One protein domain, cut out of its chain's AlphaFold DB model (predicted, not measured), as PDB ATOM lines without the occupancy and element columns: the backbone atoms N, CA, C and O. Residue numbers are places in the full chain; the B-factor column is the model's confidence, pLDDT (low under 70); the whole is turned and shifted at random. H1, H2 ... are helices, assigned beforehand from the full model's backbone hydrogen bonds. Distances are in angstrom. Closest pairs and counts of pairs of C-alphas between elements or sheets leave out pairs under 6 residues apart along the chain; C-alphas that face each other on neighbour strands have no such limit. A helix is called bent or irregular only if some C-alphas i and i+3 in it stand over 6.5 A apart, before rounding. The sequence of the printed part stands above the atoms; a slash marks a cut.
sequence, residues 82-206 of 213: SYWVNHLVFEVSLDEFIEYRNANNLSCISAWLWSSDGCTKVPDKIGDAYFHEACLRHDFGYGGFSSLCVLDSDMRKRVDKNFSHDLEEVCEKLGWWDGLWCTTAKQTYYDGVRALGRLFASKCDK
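What this domain is: This is residues 82 to 206 of the 213 residues of the protein "Phospholipase A2 prokaryotic/fungal" of Macrophomina phaseolina (strain MS6) (UniProt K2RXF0). Three long helices, H5, H6 and H7, run side by side, each opposite ways to the one before, with their centres in a triangle and H6 joining the other two, which are apart. Four shorter helices, H1 to H4, pack round H5, while the small H8 closes the printed part beyond the last residues of H7. The printed part has 125 residues with eight named helices, H1 to H8 in order, and no named strand: the class is all helix. It is compact, with a radius of gyration of the C-alphas of 14.2 A and spans of 42 by 33 by 21 A.

How they stand to each other: The longest helix, H7, residues 176 to 199, has a kink of 31 degrees near residue 183 and is irregular, C-alphas 177 and 180 being 7.8 A apart. It touches H6, residues 153 to 174, with closest C-alphas at Cys 171 and Cys 182, 5.6 A; the two form a helical hairpin at a shallow tilt of 16 degrees, opposite ways. H6 also forms a helical hairpin with H5, residues 132 to 147, at a shallow tilt of 15 degrees, opposite ways, the closest C-alphas being those of Ala 134 and Asp 166, 5.4 A. H5 and H7 are apart. H5 is the hub, touching five helices. H1, residues 82 to 90, touches it at a shallow tilt of 29 degrees, opposite ways, the closest C-alphas being those of Val 85 and Gly 144, 5.8 A. H1 also only just touches H6, with 3 pairs of C-alphas within 8 A, the closest those of Phe 90 and Asn 162, 6.8 A; H6 uses residues 159 to 162 alone. H2, residues 94 to 103, touches residues 133 to 137 of H5 alone, with closest C-alphas at Leu 94 and Ala 134, 7.0 A; at 70.4 degrees it is only just about perpendicular to H5. H3, residues 111 to 114, touches H5 with closest C-alphas at Leu 113 and Phe 140, 5.7 A. H4, residues 118 to 121, is irregular, with C-alphas 118 and 121 7.8 A apart, and touches residues 132 to 139 of H5 alone, closest at the C-alphas of Gly 118 and Cys 135, 5.1 A. H8, residues 203 to 206, is close to H5 but not clearly touching, the closest C-alphas being those of Ser 146 and Cys 204, 7.2 A. Every O i to N i+4 pair is within hydrogen-bond range in H1, H2, H5 and H6, and 16 of 20 are in H7; H3, H4 and H8 are too short for such a pair.

Where its parts are: From first to last C-alpha H7 measures 35.4 A, H6 32.0 A, H5 22.4 A, H2 14.4 A and H1 12.0 A. H1 begins at C-alpha 82 (125.806, 15.341, -9.983), H7 at C-alpha 176 (93.080, 21.979, 8.552), and H8 ends at C-alpha 206 (137.305, 20.482, 6.434).

The domain as a whole: The two C-alphas farthest apart are those of Trp 177 and Lys 206, 45.1 A. The printed part has no cut and no long link. The mean pLDDT of the printed part is 85.3; residues 121 to 129, 176 to 179, 197 to 203 and 205 to 206 are under 70.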
ATOM      1  N   SER A  82     126.078  13.959 -10.379       94.00
ATOM      2  CA  SER A  82     125.806  15.341  -9.983       94.00
ATOM      3  C   SER A  82     124.447  15.787 -10.498       94.00
ATOM      4  O   SER A  82     123.666  16.355  -9.735       94.00
ATOM      5  N   TYR A  83     124.147  15.468 -11.760       94.12
ATOM      6  CA  TYR A  83     122.826  15.693 -12.343       94.12
ATOM      7  C   TYR A  83     121.738  15.007 -11.511       94.12
ATOM      8  O   TYR A  83     120.813  15.669 -11.052       94.12
ATOM      9  N   TRP A  84     121.871  13.702 -11.248       94.94
ATOM     10  CA  TRP A  84     120.828  12.939 -10.559       94.94
ATOM     11  C   TRP A  84     120.633  13.355  -9.102       94.94
ATOM     12  O   TRP A  84     119.496  13.411  -8.646       94.94
ATOM     13  N   VAL A  85     121.701  13.698  -8.376       96.12
ATOM     14  CA  VAL A  85     121.566  14.249  -7.019       96.12
ATOM     15  C   VAL A  85     120.842  15.596  -7.055       96.12
ATOM     16  O   VAL A  85     119.924  15.801  -6.268       96.12
ATOM     17  N   ASN A  86     121.198  16.502  -7.972       96.88
ATOM     18  CA  ASN A  86     120.532  17.805  -8.070       96.88
ATOM     19  C   ASN A  86     119.053  17.664  -8.449       96.88
ATOM     20  O   ASN A  86     118.190  18.234  -7.786       96.88
ATOM     21  N   HIS A  87     118.779  16.860  -9.473       96.19
ATOM     22  CA  HIS A  87     117.445  16.622 -10.005       96.19
ATOM     23  C   HIS A  87     116.510  16.018  -8.947       96.19
ATOM     24  O   HIS A  87     115.437  16.553  -8.679       96.19
ATOM     25  N   LEU A  88     116.954  14.956  -8.267       96.75
ATOM     26  CA  LEU A  88     116.145  14.261  -7.262       96.75
ATOM     27  C   LEU A  88     115.929  15.063  -5.973       96.75
ATOM     28  O   LEU A  88     114.952  14.824  -5.268       96.75
ATOM     29  N   VAL A  89     116.834  15.987  -5.642       97.94
ATOM     30  CA  VAL A  89     116.688  16.824  -4.444       97.94
ATOM     31  C   VAL A  89     115.845  18.064  -4.731       97.94
ATOM     32  O   VAL A  89     115.028  18.413  -3.891       97.94
ATOM     33  N   PHE A  90     116.032  18.737  -5.870       98.00
ATOM     34  CA  PHE A  90     115.502  20.095  -6.069       98.00
ATOM     35  C   PHE A  90     114.473  20.253  -7.190       98.00
ATOM     36  O   PHE A  90     113.872  21.322  -7.285       98.00
ATOM     37  N   GLU A  91     114.306  19.266  -8.071       97.06
ATOM     38  CA  GLU A  91     113.501  19.441  -9.290       97.06
ATOM     39  C   GLU A  91     112.254  18.558  -9.323       97.06
ATOM     40  O   GLU A  91     111.241  18.966  -9.887       97.06
ATOM     41  N   VAL A  92     112.307  17.376  -8.710       96.81
ATOM     42  CA  VAL A  92     111.172  16.445  -8.641       96.81
ATOM     43  C   VAL A  92     110.298  16.700  -7.411       96.81
ATOM     44  O   VAL A  92     110.757  17.233  -6.394       96.81
ATOM     45  N   SER A  93     109.036  16.275  -7.479       97.00
ATOM     46  CA  SER A  93     108.151  16.260  -6.303       97.00
ATOM     47  C   SER A  93     108.631  15.259  -5.244       97.00
ATOM     48  O   SER A  93     109.436  14.368  -5.540       97.00
ATOM     49  N   LEU A  94     108.151  15.383  -4.000       96.56
ATOM     50  CA  LEU A  94     108.474  14.404  -2.958       96.56
ATOM     51  C   LEU A  94     107.992  12.996  -3.344       96.56
ATOM     52  O   LEU A  94     108.754  12.040  -3.226       96.56
ATOM     53  N   ASP A  95     106.778  12.888  -3.887       96.00
ATOM     54  CA  ASP A  95     106.197  11.612  -4.321       96.00
ATOM     55  C   ASP A  95     107.050  10.972  -5.440       96.00
ATOM     56  O   ASP A  95     107.416   9.798  -5.361       96.00
ATOM     57  N   GLU A  96     107.476  11.760  -6.435       96.75
ATOM     58  CA  GLU A  96     108.357  11.289  -7.516       96.75
ATOM     59  C   GLU A  96     109.738  10.857  -6.993       96.75
ATOM     60  O   GLU A  96     110.278   9.831  -7.414       96.75
ATOM     61  N   PHE A  97     110.310  11.577  -6.021       97.38
ATOM     62  CA  PHE A  97     111.541  11.141  -5.357       97.38
ATOM     63  C   PHE A  97     111.383   9.753  -4.715       97.38
ATOM     64  O   PHE A  97     112.284   8.913  -4.834       97.38
ATOM     65  N   ILE A  98     110.252   9.493  -4.053       96.44
ATOM     66  CA  ILE A  98     109.970   8.199  -3.421       96.44
ATOM     67  C   ILE A  98     109.838   7.086  -4.464       96.44
ATOM     68  O   ILE A  98     110.358   5.990  -4.245       96.44
ATOM     69  N   GLU A  99     109.254   7.360  -5.631       96.06
ATOM     70  CA  GLU A  99     109.231   6.405  -6.747       96.06
ATOM     71  C   GLU A  99     110.646   6.039  -7.220       96.06
ATOM     72  O   GLU A  99     110.984   4.852  -7.300       96.06
ATOM     73  N   TYR A 100     111.512   7.032  -7.456       95.00
ATOM     74  CA  TYR A 100     112.912   6.792  -7.838       95.00
ATOM     75  C   TYR A 100     113.683   6.014  -6.772       95.00
ATOM     76  O   TYR A 100     114.440   5.088  -7.085       95.00
ATOM     77  N   ARG A 101     113.476   6.373  -5.504       95.06
ATOM     78  CA  ARG A 101     114.088   5.702  -4.360       95.06
ATOM     79  C   ARG A 101     113.670   4.237  -4.274       95.06
ATOM     80  O   ARG A 101     114.529   3.380  -4.083       95.06
ATOM     81  N   ASN A 102     112.380   3.947  -4.429       94.38
ATOM     82  CA  ASN A 102     111.840   2.589  -4.363       94.38
ATOM     83  C   ASN A 102     112.273   1.741  -5.564       94.38
ATOM     84  O   ASN A 102     112.527   0.546  -5.413       94.38
ATOM     85  N   ALA A 103     112.404   2.354  -6.744       92.25
ATOM     86  CA  ALA A 103     112.923   1.687  -7.933       92.25
ATOM     87  C   ALA A 103     114.416   1.339  -7.806       92.25
ATOM     88  O   ALA A 103     114.835   0.296  -8.305       92.25
ATOM     89  N   ASN A 104     115.210   2.200  -7.150       87.25
ATOM     90  CA  ASN A 104     116.635   1.997  -6.850       87.25
ATOM     91  C   ASN A 104     117.450   1.443  -8.043       87.25
ATOM     92  O   ASN A 104     118.254   0.520  -7.912       87.25
ATOM     93  N   ASN A 105     117.214   1.979  -9.242       84.00
ATOM     94  CA  ASN A 105     117.764   1.453 -10.496       84.00
ATOM     95  C   ASN A 105     118.717   2.432 -11.212       84.00
ATOM     96  O   ASN A 105     119.115   2.191 -12.352       84.00
ATOM     97  N   LEU A 106     119.116   3.523 -10.547       87.81
ATOM     98  CA  LEU A 106     120.067   4.500 -11.080       87.81
ATOM     99  C   LEU A 106     121.512   4.031 -10.869       87.81
ATOM    100  O   LEU A 106     122.043   4.099  -9.763       87.81
ATOM    101  N   SER A 107     122.183   3.613 -11.945       87.62
ATOM    102  CA  SER A 107     123.526   3.005 -11.894       87.62
ATOM    103  C   SER A 107     124.642   3.907 -11.338       87.62
ATOM    104  O   SER A 107     125.646   3.397 -10.845       87.62
ATOM    105  N   CYS A 108     124.490   5.234 -11.380       86.94
ATOM    106  CA  CYS A 108     125.449   6.194 -10.812       86.94
ATOM    107  C   CYS A 108     125.171   6.584  -9.361       86.94
ATOM    108  O   CYS A 108     126.007   7.240  -8.728       86.94
ATOM    109  N   ILE A 109     124.025   6.190  -8.816       91.50
ATOM    110  CA  ILE A 109     123.722   6.396  -7.409       91.50
ATOM    111  C   ILE A 109     124.116   5.127  -6.661       91.50
ATOM    112  O   ILE A 109     123.520   4.066  -6.806       91.50
ATOM    113  N   SER A 110     125.167   5.234  -5.853       90.06
ATOM    114  CA  SER A 110     125.616   4.127  -5.015       90.06
ATOM    115  C   SER A 110     124.535   3.736  -4.004       90.06
ATOM    116  O   SER A 110     123.942   4.614  -3.385       90.06
ATOM    117  N   ALA A 111     124.358   2.436  -3.752       88.81
ATOM    118  CA  ALA A 111     123.327   1.913  -2.847       88.81
ATOM    119  C   ALA A 111     123.313   2.568  -1.451       88.81
ATOM    120  O   ALA A 111     122.253   2.752  -0.861       88.81
ATOM    121  N   TRP A 112     124.480   2.964  -0.932       89.81
ATOM    122  CA  TRP A 112     124.585   3.622   0.372       89.81
ATOM    123  C   TRP A 112     123.926   5.008   0.418       89.81
ATOM    124  O   TRP A 112     123.497   5.414   1.490       89.81
ATOM    125  N   LEU A 113     123.808   5.723  -0.710       91.00
ATOM    126  CA  LEU A 113     123.117   7.021  -0.770       91.00
ATOM    127  C   LEU A 113     121.613   6.883  -0.544       91.00
ATOM    128  O   LEU A 113     120.966   7.813  -0.077       91.00
ATOM    129  N   TRP A 114     121.064   5.711  -0.855       91.75
ATOM    130  CA  TRP A 114     119.690   5.374  -0.523       91.75
ATOM    131  C   TRP A 114     119.547   4.888   0.918       91.75
ATOM    132  O   TRP A 114     118.430   4.702   1.375       91.75
ATOM    133  N   SER A 115     120.625   4.679   1.674       88.56
ATOM    134  CA  SER A 115     120.509   4.367   3.099       88.56
ATOM    135  C   SER A 115     120.154   5.636   3.874       88.56
ATOM    136  O   SER A 115     120.773   6.676   3.678       88.56
ATOM    137  N   SER A 116     119.144   5.553   4.734       87.56
ATOM    138  CA  SER A 116     118.680   6.654   5.580       87.56
ATOM    139  C   SER A 116     118.217   6.075   6.911       87.56
ATOM    140  O   SER A 116     117.630   4.990   6.943       87.56
ATOM    141  N   ASP A 117     118.502   6.784   8.000       83.25
ATOM    142  CA  ASP A 117     117.953   6.497   9.325       83.25
ATOM    143  C   ASP A 117     116.633   7.249   9.581       83.25
ATOM    144  O   ASP A 117     116.056   7.142  10.662       83.25
ATOM    145  N   GLY A 118     116.102   7.946   8.572       84.69
ATOM    146  CA  GLY A 118     114.885   8.740   8.666       84.69
ATOM    147  C   GLY A 118     115.086   9.955   9.567       84.69
ATOM    148  O   GLY A 118     116.151  10.566   9.604       84.69
ATOM    149  N   CYS A 119     114.064  10.327  10.335       85.19
ATOM    150  CA  CYS A 119     114.118  11.533  11.162       85.19
ATOM    151  C   CYS A 119     114.733  11.296  12.555       85.19
ATOM    152  O   CYS A 119     114.517  12.072  13.487       85.19
ATOM    153  N   THR A 120     115.511  10.226  12.735       74.81
ATOM    154  CA  THR A 120     116.125   9.831  14.021       74.81
ATOM    155  C   THR A 120     117.052  10.875  14.617       74.81
ATOM    156  O   THR A 120     117.238  10.880  15.833       74.81
ATOM    157  N   LYS A 121     117.637  11.747  13.791       67.81
ATOM    158  CA  LYS A 121     118.584  12.764  14.252       67.81
ATOM    159  C   LYS A 121     117.908  14.002  14.850       67.81
ATOM    160  O   LYS A 121     118.597  14.781  15.498       67.81
ATOM    161  N   VAL A 122     116.595  14.189  14.682       66.31
ATOM    162  CA  VAL A 122     115.865  15.340  15.240       66.31
ATOM    163  C   VAL A 122     115.488  15.058  16.711       66.31
ATOM    164  O   VAL A 122     114.847  14.039  16.972       66.31
ATOM    165  N   PRO A 123     115.871  15.921  17.682       57.12
ATOM    166  CA  PRO A 123     115.697  15.669  19.123       57.12
ATOM    167  C   PRO A 123     114.246  15.495  19.603       57.12
ATOM    168  O   PRO A 123     114.027  14.826  20.608       57.12
ATOM    169  N   ASP A 124     113.269  16.038  18.870       58.25
ATOM    170  CA  ASP A 124     111.846  16.022  19.219       58.25
ATOM    171  C   ASP A 124     111.024  15.406  18.071       58.25
ATOM    172  O   ASP A 124     110.617  16.081  17.126       58.25
ATOM    173  N   LYS A 125     110.794  14.089  18.151       64.19
ATOM    174  CA  LYS A 125     110.150  13.227  17.131       64.19
ATOM    175  C   LYS A 125     108.626  13.391  17.029       64.19
ATOM    176  O   LYS A 125     107.882  12.412  16.929       64.19
ATOM    177  N   ILE A 126     108.125  14.616  17.098       61.59
ATOM    178  CA  ILE A 126     106.702  14.874  16.866       61.59
ATOM    179  C   ILE A 126     106.463  14.771  15.354       61.59
ATOM    180  O   ILE A 126     106.943  15.608  14.603       61.59
ATOM    181  N   GLY A 127     105.745  13.737  14.904       62.31
ATOM    182  CA  GLY A 127     105.392  13.564  13.487       62.31
ATOM    183  C   GLY A 127     106.321  12.663  12.661       62.31
ATOM    184  O   GLY A 127     106.208  12.655  11.440       62.31
ATOM    185  N   ASP A 128     107.190  11.867  13.299       68.19
ATOM    186  CA  ASP A 128     108.186  10.987  12.642       68.19
ATOM    187  C   ASP A 128     107.587  10.084  11.543       68.19
ATOM    188  O   ASP A 128     108.183   9.902  10.486       68.19
ATOM    189  N   ALA A 129     106.359   9.585  11.742       69.75
ATOM    190  CA  ALA A 129     105.658   8.785  10.736       69.75
ATOM    191  C   ALA A 129     105.197   9.597   9.510       69.75
ATOM    192  O   ALA A 129     105.188   9.065   8.405       69.75
ATOM    193  N   TYR A 130     104.828  10.869   9.689       82.25
ATOM    194  CA  TYR A 130     104.326  11.731   8.613       82.25
ATOM    195  C   TYR A 130     105.462  12.351   7.798       82.25
ATOM    196  O   TYR A 130     105.349  12.501   6.589       82.25
ATOM    197  N   PHE A 131     106.577  12.679   8.449       89.88
ATOM    198  CA  PHE A 131     107.719  13.331   7.807       89.88
ATOM    199  C   PHE A 131     108.795  12.365   7.316       89.88
ATOM    200  O   PHE A 131     109.830  12.810   6.822       89.88
ATOM    201  N   HIS A 132     108.558  11.056   7.425       90.94
ATOM    202  CA  HIS A 132     109.539  10.044   7.059       90.94
ATOM    203  C   HIS A 132     110.088  10.267   5.645       90.94
ATOM    204  O   HIS A 132     111.297  10.383   5.478       90.94
ATOM    205  N   GLU A 133     109.214  10.421   4.649       94.06
ATOM    206  CA  GLU A 133     109.597  10.614   3.244       94.06
ATOM    207  C   GLU A 133     110.435  11.880   3.023       94.06
ATOM    208  O   GLU A 133     111.461  11.829   2.338       94.06
ATOM    209  N   ALA A 134     110.075  12.986   3.681       94.75
ATOM    210  CA  ALA A 134     110.859  14.221   3.667       94.75
ATOM    211  C   ALA A 134     112.278  13.990   4.222       94.75
ATOM    212  O   ALA A 134     113.268  14.449   3.646       94.75
ATOM    213  N   CYS A 135     112.400  13.228   5.313       93.75
ATOM    214  CA  CYS A 135     113.694  12.884   5.903       93.75
ATOM    215  C   CYS A 135     114.526  11.977   4.986       93.75
ATOM    216  O   CYS A 135     115.733  12.181   4.864       93.75
ATOM    217  N   LEU A 136     113.895  11.034   4.274       95.12
ATOM    218  CA  LEU A 136     114.584  10.198   3.280       95.12
ATOM    219  C   LEU A 136     115.231  11.054   2.179       95.12
ATOM    220  O   LEU A 136     116.352  10.761   1.749       95.12
ATOM    221  N   ARG A 137     114.541  12.111   1.727       97.38
ATOM    222  CA  ARG A 137     115.054  13.045   0.713       97.38
ATOM    223  C   ARG A 137     116.158  13.948   1.254       97.38
ATOM    224  O   ARG A 137     117.159  14.169   0.570       97.38
ATOM    225  N   HIS A 138     116.015  14.419   2.492       95.31
ATOM    226  CA  HIS A 138     117.037  15.220   3.173       95.31
ATOM    227  C   HIS A 138     118.354  14.453   3.343       95.31
ATOM    228  O   HIS A 138     119.410  14.955   2.942       95.31
ATOM    229  N   ASP A 139     118.287  13.212   3.829       94.12
ATOM    230  CA  ASP A 139     119.454  12.341   3.987       94.12
ATOM    231  C   ASP A 139     120.121  12.033   2.641       94.12
ATOM    232  O   ASP A 139     121.350  12.106   2.520       94.12
ATOM    233  N   PHE A 140     119.317  11.746   1.610       96.19
ATOM    234  CA  PHE A 140     119.816  11.538   0.252       96.19
ATOM    235  C   PHE A 140     120.583  12.764  -0.260       96.19
ATOM    236  O   PHE A 140     121.695  12.624  -0.775       96.19
ATOM    237  N   GLY A 141     120.038  13.970  -0.077       95.31
ATOM    238  CA  GLY A 141     120.699  15.214  -0.470       95.31
ATOM    239  C   GLY A 141     122.008  15.447   0.286       95.31
ATOM    240  O   GLY A 141     123.040  15.723  -0.334       95.31
ATOM    241  N   TYR A 142     122.008  15.266   1.611       92.38
ATOM    242  CA  TYR A 142     123.218  15.384   2.431       92.38
ATOM    243  C   TYR A 142     124.303  14.398   1.989       92.38
ATOM    244  O   TYR A 142     125.443  14.800   1.735       92.38
ATOM    245  N   GLY A 143     123.964  13.115   1.850       92.38
ATOM    246  CA  GLY A 143     124.893  12.089   1.378       92.38
ATOM    247  C   GLY A 143     125.391  12.371  -0.040       92.38
ATOM    248  O   GLY A 143     126.594  12.295  -0.307       92.38
ATOM    249  N   GLY A 144     124.479  12.761  -0.933       94.00
ATOM    250  CA  GLY A 144     124.732  13.027  -2.345       94.00
ATOM    251  C   GLY A 144     125.742  14.150  -2.539       94.00
ATOM    252  O   GLY A 144     126.836  13.908  -3.057       94.00
ATOM    253  N   PHE A 145     125.431  15.352  -2.049       93.62
ATOM    254  CA  PHE A 145     126.313  16.517  -2.175       93.62
ATOM    255  C   PHE A 145     127.607  16.372  -1.365       93.62
ATOM    256  O   PHE A 145     128.653  16.871  -1.788       93.62
ATOM    257  N   SER A 146     127.582  15.653  -0.235       90.56
ATOM    258  CA  SER A 146     128.801  15.313   0.514       90.56
ATOM    259  C   SER A 146     129.719  14.407  -0.310       90.56
ATOM    260  O   SER A 146     130.919  14.662  -0.397       90.56
ATOM    261  N   SER A 147     129.160  13.406  -1.003       90.44
ATOM    262  CA  SER A 147     129.926  12.502  -1.874       90.44
ATOM    263  C   SER A 147     130.523  13.187  -3.108       90.44
ATOM    264  O   SER A 147     131.485  12.681  -3.678       90.44
ATOM    265  N   LEU A 148     129.955  14.328  -3.504       91.62
ATOM    266  CA  LEU A 148     130.438  15.186  -4.588       91.62
ATOM    267  C   LEU A 148     131.414  16.269  -4.093       91.62
ATOM    268  O   LEU A 148     131.917  17.043  -4.897       91.62
ATOM    269  N   CYS A 149     131.683  16.342  -2.783       90.62
ATOM    270  CA  CYS A 149     132.484  17.394  -2.151       90.62
ATOM    271  C   CYS A 149     131.987  18.835  -2.402       90.62
ATOM    272  O   CYS A 149     132.781  19.768  -2.365       90.62
ATOM    273  N   VAL A 150     130.677  19.033  -2.591       90.31
ATOM    274  CA  VAL A 150     130.061  20.366  -2.799       90.31
ATOM    275  C   VAL A 150     129.086  20.770  -1.685       90.31
ATOM    276  O   VAL A 150     128.391  21.775  -1.790       90.31
ATOM    277  N   LEU A 151     129.009  19.990  -0.599       89.62
ATOM    278  CA  LEU A 151     128.149  20.278   0.554       89.62
ATOM    279  C   LEU A 151     128.784  21.311   1.508       89.62
ATOM    280  O   LEU A 151     129.133  20.992   2.649       89.62
ATOM    281  N   ASP A 152     128.940  22.546   1.038       86.50
ATOM    282  CA  ASP A 152     129.353  23.697   1.849       86.50
ATOM    283  C   ASP A 152     128.183  24.291   2.663       86.50
ATOM    284  O   ASP A 152     127.072  23.751   2.698       86.50
ATOM    285  N   SER A 153     128.409  25.414   3.357       84.69
ATOM    286  CA  SER A 153     127.359  26.046   4.166       84.69
ATOM    287  C   SER A 153     126.142  26.506   3.356       84.69
ATOM    288  O   SER A 153     125.052  26.574   3.936       84.69
ATOM    289  N   ASP A 154     126.302  26.883   2.093       89.06
ATOM    290  CA  ASP A 154     125.211  27.410   1.276       89.06
ATOM    291  C   ASP A 154     124.433  26.279   0.609       89.06
ATOM    292  O   ASP A 154     123.198  26.306   0.608       89.06
ATOM    293  N   MET A 155     125.118  25.218   0.182       92.38
ATOM    294  CA  MET A 155     124.467  23.987  -0.253       92.38
ATOM    295  C   MET A 155     123.682  23.338   0.892       92.38
ATOM    296  O   MET A 155     122.522  22.977   0.700       92.38
ATOM    297  N   ARG A 156     124.234  23.292   2.117       90.62
ATOM    298  CA  ARG A 156     123.488  22.836   3.310       90.62
ATOM    299  C   ARG A 156     122.202  23.635   3.515       90.62
ATOM    300  O   ARG A 156     121.143  23.050   3.692       90.62
ATOM    301  N   LYS A 157     122.262  24.973   3.430       91.06
ATOM    302  CA  LYS A 157     121.061  25.832   3.521       91.06
ATOM    303  C   LYS A 157     120.035  25.509   2.437       91.06
ATOM    304  O   LYS A 157     118.844  25.523   2.731       91.06
ATOM    305  N   ARG A 158     120.476  25.245   1.203       95.25
ATOM    306  CA  ARG A 158     119.584  24.854   0.101       95.25
ATOM    307  C   ARG A 158     118.891  23.524   0.378       95.25
ATOM    308  O   ARG A 158     117.674  23.464   0.248       95.25
ATOM    309  N   VAL A 159     119.636  22.504   0.807       95.31
ATOM    310  CA  VAL A 159     119.078  21.189   1.167       95.31
ATOM    311  C   VAL A 159     118.090  21.316   2.330       95.31
ATOM    312  O   VAL A 159     116.971  20.818   2.238       95.31
ATOM    313  N   ASP A 160     118.439  22.063   3.381       93.56
ATOM    314  CA  ASP A 160     117.548  22.272   4.531       93.56
ATOM    315  C   ASP A 160     116.284  23.063   4.147       93.56
ATOM    316  O   ASP A 160     115.201  22.805   4.668       93.56
ATOM    317  N   LYS A 161     116.391  24.024   3.218       94.69
ATOM    318  CA  LYS A 161     115.229  24.760   2.695       94.69
ATOM    319  C   LYS A 161     114.305  23.849   1.886       94.69
ATOM    320  O   LYS A 161     113.094  23.965   2.024       94.69
ATOM    321  N   ASN A 162     114.863  22.954   1.073       97.50
ATOM    322  CA  ASN A 162     114.075  21.969   0.338       97.50
ATOM    323  C   ASN A 162     113.347  21.010   1.287       97.50
ATOM    324  O   ASN A 162     112.163  20.759   1.126       97.50
ATOM    325  N   PHE A 163     114.021  20.568   2.346       95.44
ATOM    326  CA  PHE A 163     113.384  19.778   3.396       95.44
ATOM    327  C   PHE A 163     112.237  20.529   4.081       95.44
ATOM    328  O   PHE A 163     111.164  19.972   4.270       95.44
ATOM    329  N   SER A 164     112.398  21.822   4.380       92.88
ATOM    330  CA  SER A 164     111.287  22.638   4.888       92.88
ATOM    331  C   SER A 164     110.095  22.707   3.924       92.88
ATOM    332  O   SER A 164     108.973  22.880   4.396       92.88
ATOM    333  N   HIS A 165     110.329  22.637   2.613       95.25
ATOM    334  CA  HIS A 165     109.268  22.592   1.606       95.25
ATOM    335  C   HIS A 165     108.554  21.237   1.626       95.25
ATOM    336  O   HIS A 165     107.333  21.198   1.663       95.25
ATOM    337  N   ASP A 166     109.301  20.136   1.730       95.75
ATOM    338  CA  ASP A 166     108.725  18.790   1.870       95.75
ATOM    339  C   ASP A 166     107.816  18.659   3.088       95.75
ATOM    340  O   ASP A 166     106.711  18.129   3.003       95.75
ATOM    341  N   LEU A 167     108.262  19.185   4.229       91.88
ATOM    342  CA  LEU A 167     107.454  19.205   5.446       91.88
ATOM    343  C   LEU A 167     106.158  20.006   5.247       91.88
ATOM    344  O   LEU A 167     105.122  19.639   5.789       91.88
ATOM    345  N   GLU A 168     106.211  21.091   4.470       90.44
ATOM    346  CA  GLU A 168     105.045  21.920   4.149       90.44
ATOM    347  C   GLU A 168     104.050  21.189   3.256       90.44
ATOM    348  O   GLU A 168     102.875  21.129   3.610       90.44
ATOM    349  N   GLU A 169     104.516  20.559   2.176       91.19
ATOM    350  CA  GLU A 169     103.673  19.749   1.290       91.19
ATOM    351  C   GLU A 169     102.961  18.631   2.063       91.19
ATOM    352  O   GLU A 169     101.766  18.393   1.874       91.19
ATOM    353  N   VAL A 170     103.670  17.961   2.982       89.62
ATOM    354  CA  VAL A 170     103.067  16.951   3.864       89.62
ATOM    355  C   VAL A 170     101.980  17.579   4.742       89.62
ATOM    356  O   VAL A 170     100.885  17.027   4.843       89.62
ATOM    357  N   CYS A 171     102.241  18.740   5.345       88.19
ATOM    358  CA  CYS A 171     101.250  19.432   6.171       88.19
ATOM    359  C   CYS A 171     100.000  19.844   5.386       88.19
ATOM    360  O   CYS A 171      98.885  19.697   5.889       88.19
ATOM    361  N   GLU A 172     100.161  20.334   4.157       87.88
ATOM    362  CA  GLU A 172      99.042  20.726   3.296       87.88
ATOM    363  C   GLU A 172      98.139  19.533   2.956       87.88
ATOM    364  O   GLU A 172      96.911  19.667   2.958       87.88
ATOM    365  N   LYS A 173      98.726  18.345   2.746       85.31
ATOM    366  CA  LYS A 173      97.988  17.098   2.480       85.31
ATOM    367  C   LYS A 173      97.167  16.611   3.687       85.31
ATOM    368  O   LYS A 173      96.145  15.956   3.488       85.31
ATOM    369  N   LEU A 174      97.572  16.929   4.921       81.12
ATOM    370  CA  LEU A 174      96.887  16.495   6.155       81.12
ATOM    371  C   LEU A 174      95.646  17.350   6.493       81.12
ATOM    372  O   LEU A 174      94.754  16.911   7.219       81.12
ATOM    373  N   GLY A 175      95.518  18.537   5.895       74.00
ATOM    374  CA  GLY A 175      94.339  19.393   6.031       74.00
ATOM    375  C   GLY A 175      94.276  20.198   7.339       74.00
ATOM    376  O   GLY A 175      95.218  20.264   8.126       74.00
ATOM    377  N   TRP A 176      93.149  20.888   7.563       64.00
ATOM    378  CA  TRP A 176      93.080  21.979   8.552       64.00
ATOM    379  C   TRP A 176      93.090  21.538  10.022       64.00
ATOM    380  O   TRP A 176      93.583  22.280  10.872       64.00
ATOM    381  N   TRP A 177      92.564  20.348  10.329       57.69
ATOM    382  CA  TRP A 177      92.501  19.826  11.701       57.69
ATOM    383  C   TRP A 177      93.891  19.496  12.268       57.69
ATOM    384  O   TRP A 177      94.069  19.472  13.484       57.69
ATOM    385  N   ASP A 178      94.876  19.344  11.383       66.50
ATOM    386  CA  ASP A 178      96.253  18.965  11.680       66.50
ATOM    387  C   ASP A 178      97.249  20.149  11.583       66.50
ATOM    388  O   ASP A 178      98.438  20.028  11.887       66.50
ATOM    389  N   GLY A 179      96.767  21.348  11.232       68.50
ATOM    390  CA  GLY A 179      97.622  22.490  10.886       68.50
ATOM    391  C   GLY A 179      98.497  23.023  12.028       68.50
ATOM    392  O   GLY A 179      99.659  23.373  11.802       68.50
ATOM    393  N   LEU A 180      97.988  23.068  13.267       74.62
ATOM    394  CA  LEU A 180      98.749  23.624  14.396       74.62
ATOM    395  C   LEU A 180      99.900  22.703  14.824       74.62
ATOM    396  O   LEU A 180     101.011  23.181  15.081       74.62
ATOM    397  N   TRP A 181      99.655  21.390  14.879       79.94
ATOM    398  CA  TRP A 181     100.720  20.447  15.208       79.94
ATOM    399  C   TRP A 181     101.733  20.374  14.070       79.94
ATOM    400  O   TRP A 181     102.929  20.388  14.350       79.94
ATOM    401  N   CYS A 182     101.283  20.375  12.811       82.44
ATOM    402  CA  CYS A 182     102.177  20.205  11.672       82.44
ATOM    403  C   CYS A 182     103.081  21.424  11.478       82.44
ATOM    404  O   CYS A 182     104.282  21.276  11.263       82.44
ATOM    405  N   THR A 183     102.556  22.634  11.698       80.38
ATOM    406  CA  THR A 183     103.365  23.866  11.702       80.38
ATOM    407  C   THR A 183     104.440  23.830  12.789       80.38
ATOM    408  O   THR A 183     105.601  24.148  12.534       80.38
ATOM    409  N   THR A 184     104.065  23.406  14.000       80.94
ATOM    410  CA  THR A 184     105.001  23.314  15.129       80.94
ATOM    411  C   THR A 184     106.067  22.247  14.871       80.94
ATOM    412  O   THR A 184     107.256  22.501  15.041       80.94
ATOM    413  N   ALA A 185     105.655  21.069  14.399       80.81
ATOM    414  CA  ALA A 185     106.547  19.960  14.097       80.81
ATOM    415  C   ALA A 185     107.508  20.297  12.944       80.81
ATOM    416  O   ALA A 185     108.710  20.062  13.070       80.81
ATOM    417  N   LYS A 186     107.026  20.944  11.871       84.25
ATOM    418  CA  LYS A 186     107.861  21.442  10.765       84.25
ATOM    419  C   LYS A 186     108.971  22.360  11.273       84.25
ATOM    420  O   LYS A 186     110.130  22.179  10.898       84.25
ATOM    421  N   GLN A 187     108.628  23.329  12.127       83.69
ATOM    422  CA  GLN A 187     109.601  24.279  12.666       83.69
ATOM    423  C   GLN A 187     110.676  23.562  13.491       83.69
ATOM    424  O   GLN A 187     111.865  23.769  13.261       83.69
ATOM    425  N   THR A 188     110.268  22.652  14.377       83.81
ATOM    426  CA  THR A 188     111.184  21.832  15.180       83.81
ATOM    427  C   THR A 188     112.128  20.994  14.315       83.81
ATOM    428  O   THR A 188     113.330  20.934  14.583       83.81
ATOM    429  N   TYR A 189     111.614  20.375  13.251       84.50
ATOM    430  CA  TYR A 189     112.413  19.564  12.331       84.50
ATOM    431  C   TYR A 189     113.425  20.416  11.563       84.50
ATOM    432  O   TYR A 189     114.607  20.061  11.499       84.50
ATOM    433  N   TYR A 190     112.992  21.564  11.037       85.06
ATOM    434  CA  TYR A 190     113.874  22.504  10.353       85.06
ATOM    435  C   TYR A 190     114.970  23.036  11.288       85.06
ATOM    436  O   TYR A 190     116.156  22.978  10.958       85.06
ATOM    437  N   ASP A 191     114.609  23.486  12.488       85.69
ATOM    438  CA  ASP A 191     115.572  24.008  13.461       85.69
ATOM    439  C   ASP A 191     116.569  22.931  13.909       85.69
ATOM    440  O   ASP A 191     117.772  23.199  14.008       85.69
ATOM    441  N   GLY A 192     116.098  21.692  14.083       80.94
ATOM    442  CA  GLY A 192     116.931  20.531  14.382       80.94
ATOM    443  C   GLY A 192     118.012  20.298  13.325       80.94
ATOM    444  O   GLY A 192     119.201  20.243  13.658       80.94
ATOM    445  N   VAL A 193     117.644  20.232  12.039       79.94
ATOM    446  CA  VAL A 193     118.630  20.018  10.963       79.94
ATOM    447  C   VAL A 193     119.584  21.205  10.806       79.94
ATOM    448  O   VAL A 193     120.778  21.006  10.570       79.94
ATOM    449  N   ARG A 194     119.118  22.442  11.039       81.81
ATOM    450  CA  ARG A 194     119.972  23.644  11.016       81.81
ATOM    451  C   ARG A 194     120.981  23.671  12.160       81.81
ATOM    452  O   ARG A 194     122.102  24.148  11.958       81.81
ATOM    453  N   ALA A 195     120.609  23.182  13.341       76.50
ATOM    454  CA  ALA A 195     121.520  23.053  14.472       76.50
ATOM    455  C   ALA A 195     122.567  21.957  14.216       76.50
ATOM    456  O   ALA A 195     123.767  22.202  14.353       76.50
ATOM    457  N   LEU A 196     122.138  20.779  13.760       73.75
ATOM    458  CA  LEU A 196     123.016  19.625  13.526       73.75
ATOM    459  C   LEU A 196     123.961  19.831  12.338       73.75
ATOM    460  O   LEU A 196     125.149  19.524  12.436       73.75
ATOM    461  N   GLY A 197     123.488  20.426  11.242       69.69
ATOM    462  CA  GLY A 197     124.311  20.723  10.066       69.69
ATOM    463  C   GLY A 197     125.480  21.675  10.356       69.69
ATOM    464  O   GLY A 197     126.477  21.668   9.634       69.69
ATOM    465  N   ARG A 198     125.406  22.475  11.432       64.31
ATOM    466  CA  ARG A 198     126.529  23.305  11.911       64.31
ATOM    467  C   ARG A 198     127.567  22.510  12.708       64.31
ATOM    468  O   ARG A 198     128.713  22.943  12.787       64.31
ATOM    469  N   LEU A 199     127.181  21.376  13.288       60.16
ATOM    470  CA  LEU A 199     128.046  20.531  14.117       60.16
ATOM    471  C   LEU A 199     128.801  19.482  13.287       60.16
ATOM    472  O   LEU A 199     129.920  19.104  13.639       60.16
ATOM    473  N   PHE A 200     128.233  19.042  12.162       60.09
ATOM    474  CA  PHE A 200     128.805  17.994  11.313       60.09
ATOM    475  C   PHE A 200     129.379  18.552  10.002       60.09
ATOM    476  O   PHE A 200     128.781  18.440   8.935       60.09
ATOM    477  N   ALA A 201     130.588  19.119  10.069       62.19
ATOM    478  CA  ALA A 201     131.369  19.438   8.871       62.19
ATOM    479  C   ALA A 201     131.859  18.146   8.187       62.19
ATOM    480  O   ALA A 201     132.537  17.317   8.815       62.19
ATOM    481  N   SER A 202     131.542  17.981   6.898       66.75
ATOM    482  CA  SER A 202     132.006  16.841   6.098       66.75
ATOM    483  C   SER A 202     133.531  16.857   5.935       66.75
ATOM    484  O   SER A 202     134.203  17.865   6.174       66.75
ATOM    485  N   LYS A 203     134.118  15.727   5.519       68.62
ATOM    486  CA  LYS A 203     135.561  15.656   5.233       68.62
ATOM    487  C   LYS A 203     135.968  16.680   4.166       68.62
ATOM    488  O   LYS A 203     136.965  17.369   4.359       68.62
ATOM    489  N   CYS A 204     135.164  16.830   3.112       71.06
ATOM    490  CA  CYS A 204     135.420  17.812   2.062       71.06
ATOM    491  C   CYS A 204     135.309  19.262   2.583       71.06
ATOM    492  O   CYS A 204     136.126  20.096   2.209       71.06
ATOM    493  N   ASP A 205     134.378  19.553   3.503       66.81
ATOM    494  CA  ASP A 205     134.236  20.882   4.134       66.81
ATOM    495  C   ASP A 205     135.496  21.264   4.936       66.81
ATOM    496  O   ASP A 205     136.041  22.364   4.813       66.81
ATOM    497  N   LYS A 206     136.043  20.303   5.695       67.56
ATOM    498  CA  LYS A 206     137.305  20.482   6.434       67.56
ATOM    499  C   LYS A 206     138.497  20.712   5.505       67.56
ATOM    500  O   LYS A 206     139.380  21.498   5.843       67.56
TER     501      LYS A 206